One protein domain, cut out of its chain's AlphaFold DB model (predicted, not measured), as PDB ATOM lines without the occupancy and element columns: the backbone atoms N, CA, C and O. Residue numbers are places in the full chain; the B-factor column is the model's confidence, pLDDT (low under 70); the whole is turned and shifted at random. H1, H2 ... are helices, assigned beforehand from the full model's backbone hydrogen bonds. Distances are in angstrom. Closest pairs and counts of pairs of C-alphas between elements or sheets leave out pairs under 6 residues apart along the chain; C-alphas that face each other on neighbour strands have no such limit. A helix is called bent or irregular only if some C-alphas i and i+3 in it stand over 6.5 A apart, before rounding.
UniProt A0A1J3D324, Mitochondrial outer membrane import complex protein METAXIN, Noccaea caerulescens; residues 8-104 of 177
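What this domain is: This is residues 8 to 104 of the 177 residues of the protein "Mitochondrial outer membrane import complex protein METAXIN" of Noccaea caerulescens (UniProt A0A1J3D324). One long helix, H1, is the arm of this model: its first half sticks out, with residues 8 to 26 standing free, and its second half joins a small compact body with three shorter helices. In that body H3 lies side by side with residues 28 to 35 of H1, the last residues of H1, 38 to 42, and residues 86 to 87 of H4 meet to make a corner, and H2 packs on H3 and H4 but is apart from H1; residues 99 to 104, of which 99 to 103 belong to H4, also stick out. The printed part has 97 residues, with four named helices in the order H1, H2, H3, H4 and no named strand, and its class is all helix. The whole is loose, with a radius of gyration of the C-alphas of 17.3 A, and spans 60 by 28 by 22 A, a length to which the free part of H1 adds much.

Where its parts are: H1 runs from residue 10 to residue 42, 47.6 A from first to last C-alpha; C-alpha 10 is at (74.446, -64.989, 9.354). A long link, residues 43 to 54, leads to H2, residues 55 to 70, 22.0 A long, which begins with C-alpha 55 at (50.496, -76.301, 48.362). H3 is residues 76 to 82, 9.9 A long. H4 is residues 85 to 103, 26.6 A long, and ends with C-alpha 103 at (48.773, -98.069, 47.310). H4 is neither bent nor irregular, but only just: C-alphas 97 and 100 are 6.3 A apart.

How they stand to each other: H1 touches H3 with residues 28 to 35 alone, the closest C-alphas being those of Ser 32 and Lys 80, 6.1 A apart. The two run the same way at a shallow tilt of 9 degrees. Residues 38 to 42 of H1 touch residues 86 to 87 of H4, with the C-alphas of Ser 39 and Leu 87 closest at 6.0 A; the lines are about perpendicular, at 76 degrees. H1 and H2 are apart. H2 touches H3 with residues 64 to 68 alone, closest at the C-alphas of Ile 67 and Arg 78, 5.8 A, at a steep tilt of 63 degrees, opposite ways. H2 touches H4 about perpendicular, at 82 degrees, with the C-alphas of Leu 61 and Ala 91 closest at 5.7 A. H3 and H4 only just touch, and only at the corner, with 3 pairs of C-alphas within 8 A, closest at Leu 82 and Val 88, 6.7 A. In H1, H2 and H3 every O i to N i+4 pair is within hydrogen-bond range; in H4, 11 of 15 are.

The domain as a whole: The two C-alphas farthest apart are those of Thr 9 and Ser 104, 61.2 A. Without the free stretches, the body of 72 residues spans 34 by 23 by 19 A. The printed part has no cut. The link from H1 to H2 is long; those from H2 to H3 and from H3 to H4 are tight. The mean pLDDT of the printed part is 94.2, and residues 102 to 104 are under 70.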
ATOM      1  N   ILE A   8      67.210 -62.970   7.434       71.12
ATOM      2  CA  ILE A   8      67.965 -64.122   7.943       71.12
ATOM      3  C   ILE A   8      69.397 -64.005   7.415       71.12
ATOM      4  O   ILE A   8      69.801 -64.681   6.468       71.12
ATOM      5  N   THR A   9      70.147 -63.074   7.998       84.81
ATOM      6  CA  THR A   9      71.592 -62.957   7.785       84.81
ATOM      7  C   THR A   9      72.333 -63.834   8.794       84.81
ATOM      8  O   THR A   9      71.814 -64.147   9.869       84.81
ATOM      9  N   LYS A  10      73.560 -64.239   8.449       86.44
ATOM     10  CA  LYS A  10      74.446 -64.989   9.354       86.44
ATOM     11  C   LYS A  10      74.656 -64.233  10.673       86.44
ATOM     12  O   LYS A  10      74.533 -64.820  11.740       86.44
ATOM     13  N   GLU A  11      74.855 -62.923  10.585       87.81
ATOM     14  CA  GLU A  11      74.999 -62.026  11.733       87.81
ATOM     15  C   GLU A  11      73.767 -62.035  12.653       87.81
ATOM     16  O   GLU A  11      73.900 -62.231  13.860       87.81
ATOM     17  N   ASN A  12      72.554 -61.929  12.097       86.00
ATOM     18  CA  ASN A  12      71.320 -61.962  12.890       86.00
ATOM     19  C   ASN A  12      71.111 -63.319  13.583       86.00
ATOM     20  O   ASN A  12      70.590 -63.377  14.699       86.00
ATOM     21  N   ALA A  13      71.502 -64.418  12.927       88.88
ATOM     22  CA  ALA A  13      71.444 -65.754  13.514       88.88
ATOM     23  C   ALA A  13      72.429 -65.897  14.686       88.88
ATOM     24  O   ALA A  13      72.023 -66.314  15.771       88.88
ATOM     25  N   GLU A  14      73.683 -65.475  14.504       93.00
ATOM     26  CA  GLU A  14      74.710 -65.484  15.555       93.00
ATOM     27  C   GLU A  14      74.324 -64.591  16.740       93.00
ATOM     28  O   GLU A  14      74.510 -64.961  17.900       93.00
ATOM     29  N   GLN A  15      73.745 -63.417  16.478       93.62
ATOM     30  CA  GLN A  15      73.263 -62.527  17.530       93.62
ATOM     31  C   GLN A  15      72.133 -63.174  18.338       93.62
ATOM     32  O   GLN A  15      72.147 -63.112  19.570       93.62
ATOM     33  N   ARG A  16      71.177 -63.835  17.671       91.88
ATOM     34  CA  ARG A  16      70.095 -64.563  18.346       91.88
ATOM     35  C   ARG A  16      70.635 -65.717  19.185       91.88
ATOM     36  O   ARG A  16      70.162 -65.930  20.295       91.88
ATOM     37  N   GLU A  17      71.626 -66.444  18.680       95.00
ATOM     38  CA  GLU A  17      72.270 -67.529  19.416       95.00
ATOM     39  C   GLU A  17      72.980 -67.012  20.673       95.00
ATOM     40  O   GLU A  17      72.767 -67.548  21.761       95.00
ATOM     41  N   LYS A  18      73.744 -65.917  20.561       96.31
ATOM     42  CA  LYS A  18      74.382 -65.254  21.710       96.31
ATOM     43  C   LYS A  18      73.350 -64.816  22.750       96.31
ATOM     44  O   LYS A  18      73.524 -65.091  23.935       96.31
ATOM     45  N   GLN A  19      72.257 -64.190  22.318       96.19
ATOM     46  CA  GLN A  19      71.167 -63.785  23.211       96.19
ATOM     47  C   GLN A  19      70.512 -64.990  23.892       96.19
ATOM     48  O   GLN A  19      70.292 -64.967  25.102       96.19
ATOM     49  N   LEU A  20      70.242 -66.061  23.141       97.00
ATOM     50  CA  LEU A  20      69.656 -67.285  23.677       97.00
ATOM     51  C   LEU A  20      70.586 -67.948  24.696       97.00
ATOM     52  O   LEU A  20      70.114 -68.441  25.718       97.00
ATOM     53  N   LYS A  21      71.898 -67.945  24.442       97.12
ATOM     54  CA  LYS A  21      72.903 -68.470  25.367       97.12
ATOM     55  C   LYS A  21      72.900 -67.691  26.682       97.12
ATOM     56  O   LYS A  21      72.715 -68.298  27.732       97.12
ATOM     57  N   VAL A  22      72.992 -66.362  26.617       97.81
ATOM     58  CA  VAL A  22      72.948 -65.489  27.804       97.81
ATOM     59  C   VAL A  22      71.640 -65.674  28.578       97.81
ATOM     60  O   VAL A  22      71.647 -65.786  29.801       97.81
ATOM     61  N   TYR A  23      70.506 -65.757  27.880       97.62
ATOM     62  CA  TYR A  23      69.205 -65.972  28.511       97.62
ATOM     63  C   TYR A  23      69.118 -67.330  29.223       97.62
ATOM     64  O   TYR A  23      68.664 -67.405  30.366       97.62
ATOM     65  N   LYS A  24      69.604 -68.404  28.586       96.69
ATOM     66  CA  LYS A  24      69.674 -69.739  29.200       96.69
ATOM     67  C   LYS A  24      70.550 -69.737  30.451       96.69
ATOM     68  O   LYS A  24      70.136 -70.266  31.477       96.69
ATOM     69  N   GLU A  25      71.725 -69.116  30.386       96.62
ATOM     70  CA  GLU A  25      72.629 -68.985  31.536       96.62
ATOM     71  C   GLU A  25      71.952 -68.254  32.704       96.62
ATOM     72  O   GLU A  25      72.030 -68.710  33.844       96.62
ATOM     73  N   GLN A  26      71.206 -67.178  32.431       97.81
ATOM     74  CA  GLN A  26      70.443 -66.464  33.460       97.81
ATOM     75  C   GLN A  26      69.344 -67.324  34.092       97.81
ATOM     76  O   GLN A  26      69.152 -67.261  35.306       97.81
ATOM     77  N   ILE A  27      68.629 -68.135  33.303       97.50
ATOM     78  CA  ILE A  27      67.614 -69.056  33.835       97.50
ATOM     79  C   ILE A  27      68.259 -70.072  34.776       97.50
ATOM     80  O   ILE A  27      67.762 -70.267  35.884       97.50
ATOM     81  N   TYR A  28      69.368 -70.694  34.372       97.62
ATOM     82  CA  TYR A  28      70.041 -71.679  35.220       97.62
ATOM     83  C   TYR A  28      70.640 -71.055  36.476       97.62
ATOM     84  O   TYR A  28      70.565 -71.662  37.541       97.62
ATOM     85  N   LYS A  29      71.161 -69.826  36.383       98.06
ATOM     86  CA  LYS A  29      71.616 -69.075  37.555       98.06
ATOM     87  C   LYS A  29      70.476 -68.872  38.558       98.06
ATOM     88  O   LYS A  29      70.623 -69.227  39.721       98.06
ATOM     89  N   ARG A  30      69.321 -68.384  38.095       98.31
ATOM     90  CA  ARG A  30      68.137 -68.182  38.949       98.31
ATOM     91  C   ARG A  30      67.608 -69.488  39.535       98.31
ATOM     92  O   ARG A  30      67.183 -69.508  40.682       98.31
ATOM     93  N   ALA A  31      67.635 -70.574  38.763       97.94
ATOM     94  CA  ALA A  31      67.259 -71.891  39.265       97.94
ATOM     95  C   ALA A  31      68.194 -72.345  40.396       97.94
ATOM     96  O   ALA A  31      67.713 -72.803  41.425       97.94
ATOM     97  N   SER A  32      69.507 -72.149  40.237       98.12
ATOM     98  CA  SER A  32      70.502 -72.447  41.274       98.12
ATOM     99  C   SER A  32      70.258 -71.639  42.548       98.12
ATOM    100  O   SER A  32      70.246 -72.202  43.633       98.12
ATOM    101  N   GLU A  33      70.020 -70.329  42.422       98.56
ATOM    102  CA  GLU A  33      69.712 -69.451  43.561       98.56
ATOM    103  C   GLU A  33      68.421 -69.885  44.273       98.56
ATOM    104  O   GLU A  33      68.353 -69.888  45.501       98.56
ATOM    105  N   ALA A  34      67.403 -70.295  43.511       98.38
ATOM    106  CA  ALA A  34      66.153 -70.797  44.071       98.38
ATOM    107  C   ALA A  34      66.340 -72.130  44.809       98.38
ATOM    108  O   ALA A  34      65.777 -72.302  45.888       98.38
ATOM    109  N   TYR A  35      67.125 -73.062  44.262       98.44
ATOM    110  CA  TYR A  35      67.422 -74.326  44.941       98.44
ATOM    111  C   TYR A  35      68.256 -74.119  46.200       98.44
ATOM    112  O   TYR A  35      67.927 -74.704  47.225       98.44
ATOM    113  N   GLU A  36      69.238 -73.221  46.179       98.62
ATOM    114  CA  GLU A  36      70.008 -72.866  47.371       98.62
ATOM    115  C   GLU A  36      69.111 -72.266  48.464       98.62
ATOM    116  O   GLU A  36      69.160 -72.678  49.626       98.62
ATOM    117  N   ALA A  37      68.221 -71.342  48.093       98.44
ATOM    118  CA  ALA A  37      67.273 -70.743  49.025       98.44
ATOM    119  C   ALA A  37      66.287 -71.776  49.594       98.44
ATOM    120  O   ALA A  37      66.008 -71.761  50.791       98.44
ATOM    121  N   LEU A  38      65.775 -72.689  48.762       97.94
ATOM    122  CA  LEU A  38      64.872 -73.760  49.196       97.94
ATOM    123  C   LEU A  38      65.586 -74.787  50.073       97.94
ATOM    124  O   LEU A  38      65.018 -75.222  51.068       97.94
ATOM    125  N   SER A  39      66.826 -75.137  49.738       98.44
ATOM    126  CA  SER A  39      67.679 -76.011  50.541       98.44
ATOM    127  C   SER A  39      67.916 -75.406  51.922       98.44
ATOM    128  O   SER A  39      67.650 -76.050  52.936       98.44
ATOM    129  N   THR A  40      68.318 -74.132  51.963       98.25
ATOM    130  CA  THR A  40      68.516 -73.378  53.208       98.25
ATOM    131  C   THR A  40      67.223 -73.286  54.011       98.25
ATOM    132  O   THR A  40      67.229 -73.463  55.227       98.25
ATOM    133  N   ARG A  41      66.097 -73.026  53.336       97.19
ATOM    134  CA  ARG A  41      64.781 -72.935  53.971       97.19
ATOM    135  C   ARG A  41      64.351 -74.261  54.586       97.19
ATOM    136  O   ARG A  41      63.792 -74.254  55.679       97.19
ATOM    137  N   LEU A  42      64.563 -75.362  53.871       97.56
ATOM    138  CA  LEU A  42      64.175 -76.684  54.325       97.56
ATOM    139  C   LEU A  42      65.050 -77.132  55.498       97.56
ATOM    140  O   LEU A  42      64.518 -77.602  56.498       97.56
ATOM    141  N   GLY A  43      66.374 -76.986  55.391       96.12
ATOM    142  CA  GLY A  43      67.309 -77.520  56.381       96.12
ATOM    143  C   GLY A  43      67.008 -78.993  56.674       96.12
ATOM    144  O   GLY A  43      67.024 -79.820  55.765       96.12
ATOM    145  N   GLU A  44      66.661 -79.283  57.930       94.25
ATOM    146  CA  GLU A  44      66.258 -80.614  58.420       94.25
ATOM    147  C   GLU A  44      64.744 -80.726  58.713       94.25
ATOM    148  O   GLU A  44      64.288 -81.676  59.354       94.25
ATOM    149  N   GLN A  45      63.946 -79.740  58.293       95.06
ATOM    150  CA  GLN A  45      62.511 -79.680  58.580       95.06
ATOM    151  C   GLN A  45      61.719 -80.755  57.830       95.06
ATOM    152  O   GLN A  45      62.106 -81.234  56.760       95.06
ATOM    153  N   LYS A  46      60.557 -81.139  58.388       95.19
ATOM    154  CA  LYS A  46      59.686 -82.144  57.758       95.19
ATOM    155  C   LYS A  46      59.038 -81.626  56.470       95.19
ATOM    156  O   LYS A  46      58.848 -82.454  55.584       95.19
ATOM    157  N   PHE A  47      58.718 -80.334  56.393       96.56
ATOM    158  CA  PHE A  47      58.122 -79.634  55.246       96.56
ATOM    159  C   PHE A  47      58.781 -78.254  55.071       96.56
ATOM    160  O   PHE A  47      59.495 -77.797  55.964       96.56
ATOM    161  N   LEU A  48      58.559 -77.571  53.939       95.25
ATOM    162  CA  LEU A  48      59.163 -76.250  53.683       95.25
ATOM    163  C   LEU A  48      58.704 -75.178  54.688       95.25
ATOM    164  O   LEU A  48      59.438 -74.228  54.995       95.25
ATOM    165  N   PHE A  49      57.471 -75.305  55.177       93.25
ATOM    166  CA  PHE A  49      56.858 -74.408  56.146       93.25
ATOM    167  C   PHE A  49      56.030 -75.223  57.133       93.25
ATOM    168  O   PHE A  49      55.262 -76.083  56.710       93.25
ATOM    169  N   GLU A  50      56.147 -74.887  58.422       91.06
ATOM    170  CA  GLU A  50      55.363 -75.495  59.505       91.06
ATOM    171  C   GLU A  50      55.494 -77.036  59.558       91.06
ATOM    172  O   GLU A  50      56.352 -77.638  58.913       91.06
ATOM    173  N   ASP A  51      54.645 -77.685  60.356       91.50
ATOM    174  CA  ASP A  51      54.663 -79.140  60.564       91.50
ATOM    175  C   ASP A  51      53.686 -79.904  59.650       91.50
ATOM    176  O   ASP A  51      53.469 -81.108  59.817       91.50
ATOM    177  N   ARG A  52      53.082 -79.231  58.661       92.62
ATOM    178  CA  ARG A  52      52.079 -79.812  57.752       92.62
ATOM    179  C   ARG A  52      52.405 -79.476  56.292       92.62
ATOM    180  O   ARG A  52      52.757 -78.333  56.022       92.62
ATOM    181  N   PRO A  53      52.223 -80.409  55.328       94.56
ATOM    182  CA  PRO A  53      52.494 -80.102  53.930       94.56
ATOM    183  C   PRO A  53      51.534 -79.027  53.420       94.56
ATOM    184  O   PRO A  53      50.322 -79.069  53.659       94.56
ATOM    185  N   SER A  54      52.095 -78.090  52.672       95.19
ATOM    186  CA  SER A  54      51.399 -76.985  52.024       95.19
ATOM    187  C   SER A  54      51.278 -77.204  50.511       95.19
ATOM    188  O   SER A  54      51.838 -78.138  49.931       95.19
ATOM    189  N   SER A  55      50.556 -76.310  49.831       96.50
ATOM    190  CA  SER A  55      50.496 -76.301  48.362       96.50
ATOM    191  C   SER A  55      51.868 -76.093  47.718       96.50
ATOM    192  O   SER A  55      52.116 -76.619  46.633       96.50
ATOM    193  N   LEU A  56      52.769 -75.368  48.387       96.25
ATOM    194  CA  LEU A  56      54.133 -75.177  47.914       96.25
ATOM    195  C   LEU A  56      54.900 -76.498  47.900       96.25
ATOM    196  O   LEU A  56      55.585 -76.774  46.922       96.25
ATOM    197  N   ASP A  57      54.743 -77.328  48.931       97.12
ATOM    198  CA  ASP A  57      55.382 -78.645  48.996       97.12
ATOM    199  C   ASP A  57      54.897 -79.549  47.864       97.12
ATOM    200  O   ASP A  57      55.703 -80.224  47.231       97.12
ATOM    201  N   ALA A  58      53.602 -79.506  47.539       96.81
ATOM    202  CA  ALA A  58      53.046 -80.252  46.413       96.81
ATOM    203  C   ALA A  58      53.609 -79.777  45.057       96.81
ATOM    204  O   ALA A  58      54.040 -80.597  44.242       96.81
ATOM    205  N   ILE A  59      53.647 -78.458  44.819       97.56
ATOM    206  CA  ILE A  59      54.219 -77.884  43.589       97.56
ATOM    207  C   ILE A  59      55.706 -78.226  43.496       97.56
ATOM    208  O   ILE A  59      56.179 -78.672  42.449       97.56
ATOM    209  N   PHE A  60      56.441 -78.058  44.589       97.50
ATOM    210  CA  PHE A  60      57.867 -78.316  44.616       97.50
ATOM    211  C   PHE A  60      58.168 -79.798  44.391       97.50
ATOM    212  O   PHE A  60      58.963 -80.116  43.511       97.50
ATOM    213  N   LEU A  61      57.461 -80.708  45.070       97.50
ATOM    214  CA  LEU A  61      57.564 -82.148  44.834       97.50
ATOM    215  C   LEU A  61      57.323 -82.495  43.361       97.50
ATOM    216  O   LEU A  61      58.102 -83.246  42.778       97.50
ATOM    217  N   SER A  62      56.291 -81.918  42.738       97.44
ATOM    218  CA  SER A  62      55.999 -82.161  41.319       97.44
ATOM    219  C   SER A  62      57.171 -81.768  40.409       97.44
ATOM    220  O   SER A  62      57.554 -82.533  39.523       97.44
ATOM    221  N   HIS A  63      57.799 -80.622  40.687       97.75
ATOM    222  CA  HIS A  63      58.969 -80.132  39.960       97.75
ATOM    223  C   HIS A  63      60.186 -81.040  40.164       97.75
ATOM    224  O   HIS A  63      60.839 -81.420  39.194       97.75
ATOM    225  N   MET A  64      60.464 -81.438  41.411       97.56
ATOM    226  CA  MET A  64      61.581 -82.330  41.748       97.56
ATOM    227  C   MET A  64      61.457 -83.677  41.049       97.56
ATOM    228  O   MET A  64      62.393 -84.125  40.390       97.56
ATOM    229  N   LEU A  65      60.285 -84.307  41.146       97.19
ATOM    230  CA  LEU A  65      60.050 -85.610  40.537       97.19
ATOM    231  C   LEU A  65      60.134 -85.535  39.013       97.19
ATOM    232  O   LEU A  65      60.738 -86.421  38.411       97.19
ATOM    233  N   PHE A  66      59.606 -84.476  38.396       97.75
ATOM    234  CA  PHE A  66      59.751 -84.268  36.957       97.75
ATOM    235  C   PHE A  66      61.226 -84.152  36.552       97.75
ATOM    236  O   PHE A  66      61.673 -84.839  35.638       97.75
ATOM    237  N   ILE A  67      62.014 -83.337  37.257       97.75
ATOM    238  CA  ILE A  67      63.439 -83.167  36.951       97.75
ATOM    239  C   ILE A  67      64.208 -84.480  37.109       97.75
ATOM    240  O   ILE A  67      64.989 -84.836  36.230       97.75
ATOM    241  N   ILE A  68      63.995 -85.199  38.211       96.44
ATOM    242  CA  ILE A  68      64.763 -86.404  38.540       96.44
ATOM    243  C   ILE A  68      64.362 -87.587  37.648       96.44
ATOM    244  O   ILE A  68      65.223 -88.373  37.260       96.44
ATOM    245  N   GLN A  69      63.082 -87.731  37.304       95.75
ATOM    246  CA  GLN A  69      62.598 -88.909  36.572       95.75
ATOM    247  C   GLN A  69      62.530 -88.704  35.057       95.75
ATOM    248  O   GLN A  69      62.647 -89.677  34.317       95.75
ATOM    249  N   VAL A  70      62.337 -87.469  34.580       97.38
ATOM    250  CA  VAL A  70      62.093 -87.193  33.152       97.38
ATOM    251  C   VAL A  70      63.312 -86.590  32.461       97.38
ATOM    252  O   VAL A  70      63.576 -86.917  31.305       97.38
ATOM    253  N   LEU A  71      64.064 -85.705  33.123       97.38
ATOM    254  CA  LEU A  71      65.209 -85.065  32.472       97.38
ATOM    255  C   LEU A  71      66.427 -86.002  32.433       97.38
ATOM    256  O   LEU A  71      66.695 -86.694  33.418       97.38
ATOM    257  N   PRO A  72      67.210 -85.989  31.335       97.25
ATOM    258  CA  PRO A  72      68.423 -86.793  31.233       97.25
ATOM    259  C   PRO A  72      69.454 -86.367  32.282       97.25
ATOM    260  O   PRO A  72      69.469 -85.218  32.722       97.25
ATOM    261  N   GLU A  73      70.362 -87.274  32.636       95.25
ATOM    262  CA  GLU A  73      71.440 -87.013  33.605       95.25
ATOM    263  C   GLU A  73      72.376 -85.876  33.173       95.25
ATOM    264  O   GLU A  73      72.960 -85.200  34.010       95.25
ATOM    265  N   THR A  74      72.455 -85.595  31.871       95.44
ATOM    266  CA  THR A  74      73.220 -84.475  31.301       95.44
ATOM    267  C   THR A  74      72.511 -83.121  31.412       95.44
ATOM    268  O   THR A  74      73.066 -82.094  31.019       95.44
ATOM    269  N   SER A  75      71.273 -83.085  31.914       97.25
ATOM    270  CA  SER A  75      70.522 -81.845  32.091       97.25
ATOM    271  C   SER A  75      71.176 -80.966  33.152       97.25
ATOM    272  O   SER A  75      71.223 -81.324  34.325       97.25
ATOM    273  N   VAL A  76      71.581 -79.756  32.758       97.06
ATOM    274  CA  VAL A  76      72.145 -78.746  33.671       97.06
ATOM    275  C   VAL A  76      71.218 -78.489  34.862       97.06
ATOM    276  O   VAL A  76      71.686 -78.378  35.990       97.06
ATOM    277  N   LEU A  77      69.900 -78.447  34.632       97.06
ATOM    278  CA  LEU A  77      68.920 -78.230  35.699       97.06
ATOM    279  C   LEU A  77      68.889 -79.393  36.696       97.06
ATOM    280  O   LEU A  77      68.764 -79.163  37.895       97.06
ATOM    281  N   ARG A  78      69.020 -80.631  36.199       98.06
ATOM    282  CA  ARG A  78      69.080 -81.827  37.044       98.06
ATOM    283  C   ARG A  78      70.359 -81.831  37.867       98.06
ATOM    284  O   ARG A  78      70.269 -82.008  39.073       98.06
ATOM    285  N   CYS A  79      71.513 -81.559  37.257       97.69
ATOM    286  CA  CYS A  79      72.779 -81.447  37.985       97.69
ATOM    287  C   CYS A  79      72.691 -80.400  39.101       97.69
ATOM    288  O   CYS A  79      73.012 -80.702  40.243       97.69
ATOM    289  N   LYS A  80      72.162 -79.210  38.786       97.69
ATOM    290  CA  LYS A  80      71.972 -78.122  39.755       97.69
ATOM    291  C   LYS A  80      71.061 -78.509  40.913       97.69
ATOM    292  O   LYS A  80      71.327 -78.131  42.041       97.69
ATOM    293  N   LEU A  81      70.000 -79.269  40.652       97.88
ATOM    294  CA  LEU A  81      69.145 -79.769  41.721       97.88
ATOM    295  C   LEU A  81      69.869 -80.803  42.603       97.88
ATOM    296  O   LEU A  81      69.768 -80.752  43.826       97.88
ATOM    297  N   LEU A  82      70.592 -81.740  41.983       97.81
ATOM    298  CA  LEU A  82      71.287 -82.825  42.681       97.81
ATOM    299  C   LEU A  82      72.459 -82.341  43.553       97.81
ATOM    300  O   LEU A  82      72.882 -83.077  44.441       97.81
ATOM    301  N   GLU A  83      72.945 -81.110  43.352       97.81
ATOM    302  CA  GLU A  83      73.898 -80.442  44.257       97.81
ATOM    303  C   GLU A  83      73.331 -80.284  45.690       97.81
ATOM    304  O   GLU A  83      74.101 -80.183  46.644       97.81
ATOM    305  N   HIS A  84      72.004 -80.335  45.870       98.25
ATOM    306  CA  HIS A  84      71.329 -80.173  47.164       98.25
ATOM    307  C   HIS A  84      70.708 -81.494  47.651       98.25
ATOM    308  O   HIS A  84      69.537 -81.803  47.409       98.25
ATOM    309  N   SER A  85      71.494 -82.296  48.370       97.62
ATOM    310  CA  SER A  85      71.108 -83.647  48.815       97.62
ATOM    311  C   SER A  85      69.898 -83.685  49.759       97.62
ATOM    312  O   SER A  85      69.101 -84.625  49.703       97.62
ATOM    313  N   ASN A  86      69.709 -82.659  50.591       98.12
ATOM    314  CA  ASN A  86      68.535 -82.519  51.456       98.12
ATOM    315  C   ASN A  86      67.231 -82.389  50.651       98.12
ATOM    316  O   ASN A  86      66.242 -83.029  51.003       98.12
ATOM    317  N   LEU A  87      67.233 -81.640  49.543       98.25
ATOM    318  CA  LEU A  87      66.076 -81.505  48.648       98.25
ATOM    319  C   LEU A  87      65.749 -82.823  47.935       98.25
ATOM    320  O   LEU A  87      64.577 -83.159  47.762       98.25
ATOM    321  N   VAL A  88      66.771 -83.593  47.557       97.75
ATOM    322  CA  VAL A  88      66.585 -84.921  46.950       97.75
ATOM    323  C   VAL A  88      65.955 -85.883  47.957       97.75
ATOM    324  O   VAL A  88      64.900 -86.457  47.683       97.75
ATOM    325  N   ARG A  89      66.527 -85.981  49.165       97.81
ATOM    326  CA  ARG A  89      65.985 -86.799  50.262       97.81
ATOM    327  C   ARG A  89      64.555 -86.391  50.621       97.81
ATOM    328  O   ARG A  89      63.713 -87.240  50.909       97.81
ATOM    329  N   TYR A  90      64.276 -85.092  50.597       97.75
ATOM    330  CA  TYR A  90      62.945 -84.542  50.814       97.75
ATOM    331  C   TYR A  90      61.938 -85.041  49.779       97.75
ATOM    332  O   TYR A  90      60.882 -85.558  50.145       97.75
ATOM    333  N   ALA A  91      62.280 -84.948  48.491       96.94
ATOM    334  CA  ALA A  91      61.421 -85.411  47.410       96.94
ATOM    335  C   ALA A  91      61.160 -86.925  47.482       96.94
ATOM    336  O   ALA A  91      60.020 -87.359  47.320       96.94
ATOM    337  N   GLU A  92      62.187 -87.730  47.770       96.62
ATOM    338  CA  GLU A  92      62.056 -89.183  47.944       96.62
ATOM    339  C   GLU A  92      61.133 -89.540  49.114       96.62
ATOM    340  O   GLU A  92      60.217 -90.352  48.964       96.62
ATOM    341  N   LYS A  93      61.315 -88.876  50.261       95.94
ATOM    342  CA  LYS A  93      60.456 -89.049  51.433       95.94
ATOM    343  C   LYS A  93      58.997 -88.749  51.098       95.94
ATOM    344  O   LYS A  93      58.142 -89.600  51.328       95.94
ATOM    345  N   LEU A  94      58.706 -87.582  50.518       95.50
ATOM    346  CA  LEU A  94      57.329 -87.222  50.173       95.50
ATOM    347  C   LEU A  94      56.730 -88.143  49.104       95.50
ATOM    348  O   LEU A  94      55.550 -88.478  49.181       95.50
ATOM    349  N   LYS A  95      57.522 -88.584  48.121       95.50
ATOM    350  CA  LYS A  95      57.080 -89.574  47.132       95.50
ATOM    351  C   LYS A  95      56.634 -90.864  47.827       95.50
ATOM    352  O   LYS A  95      55.539 -91.347  47.548       95.50
ATOM    353  N   SER A  96      57.434 -91.382  48.760       94.56
ATOM    354  CA  SER A  96      57.077 -92.595  49.501       94.56
ATOM    355  C   SER A  96      55.819 -92.403  50.367       94.56
ATOM    356  O   SER A  96      54.906 -93.227  50.317       94.56
ATOM    357  N   GLU A  97      55.714 -91.280  51.090       92.88
ATOM    358  CA  GLU A  97      54.616 -90.984  52.028       92.88
ATOM    359  C   GLU A  97      53.278 -90.719  51.317       92.88
ATOM    360  O   GLU A  97      52.236 -91.145  51.806       92.88
ATOM    361  N   PHE A  98      53.279 -90.042  50.162       91.19
ATOM    362  CA  PHE A  98      52.039 -89.610  49.504       91.19
ATOM    363  C   PHE A  98      51.661 -90.418  48.261       91.19
ATOM    364  O   PHE A  98      50.469 -90.608  48.003       91.19
ATOM    365  N   LEU A  99      52.633 -90.895  47.478       90.31
ATOM    366  CA  LEU A  99      52.362 -91.596  46.217       90.31
ATOM    367  C   LEU A  99      52.422 -93.117  46.385       90.31
ATOM    368  O   LEU A  99      51.589 -93.815  45.815       90.31
ATOM    369  N   GLU A 100      53.367 -93.635  47.171       87.69
ATOM    370  CA  GLU A 100      53.558 -95.086  47.320       87.69
ATOM    371  C   GLU A 100      52.738 -95.666  48.483       87.69
ATOM    372  O   GLU A 100      52.077 -96.690  48.308       87.69
ATOM    373  N   ALA A 101      52.666 -94.986  49.635       70.38
ATOM    374  CA  ALA A 101      51.856 -95.430  50.780       70.38
ATOM    375  C   ALA A 101      50.338 -95.433  50.500       70.38
ATOM    376  O   ALA A 101      49.586 -96.203  51.099       70.38
ATOM    377  N   SER A 102      49.878 -94.629  49.538       57.78
ATOM    378  CA  SER A 102      48.482 -94.629  49.073       57.78
ATOM    379  C   SER A 102      48.089 -95.913  48.323       57.78
ATOM    380  O   SER A 102      46.909 -96.116  48.056       57.78
ATOM    381  N   SER A 103      49.045 -96.789  47.983       56.72
ATOM    382  CA  SER A 103      48.773 -98.069  47.310       56.72
ATOM    383  C   SER A 103      48.429 -99.220  48.267       56.72
ATOM    384  O   SER A 103      47.864-100.219  47.828       56.72
ATOM    385  N   SER A 104      48.731 -99.089  49.567       56.44
ATOM    386  CA  SER A 104      48.566-100.165  50.560       56.44
ATOM    387  C   SER A 104      47.361-100.000  51.491       56.44
ATOM    388  O   SER A 104      47.116-100.869  52.324       56.44
TER     389      SER A 104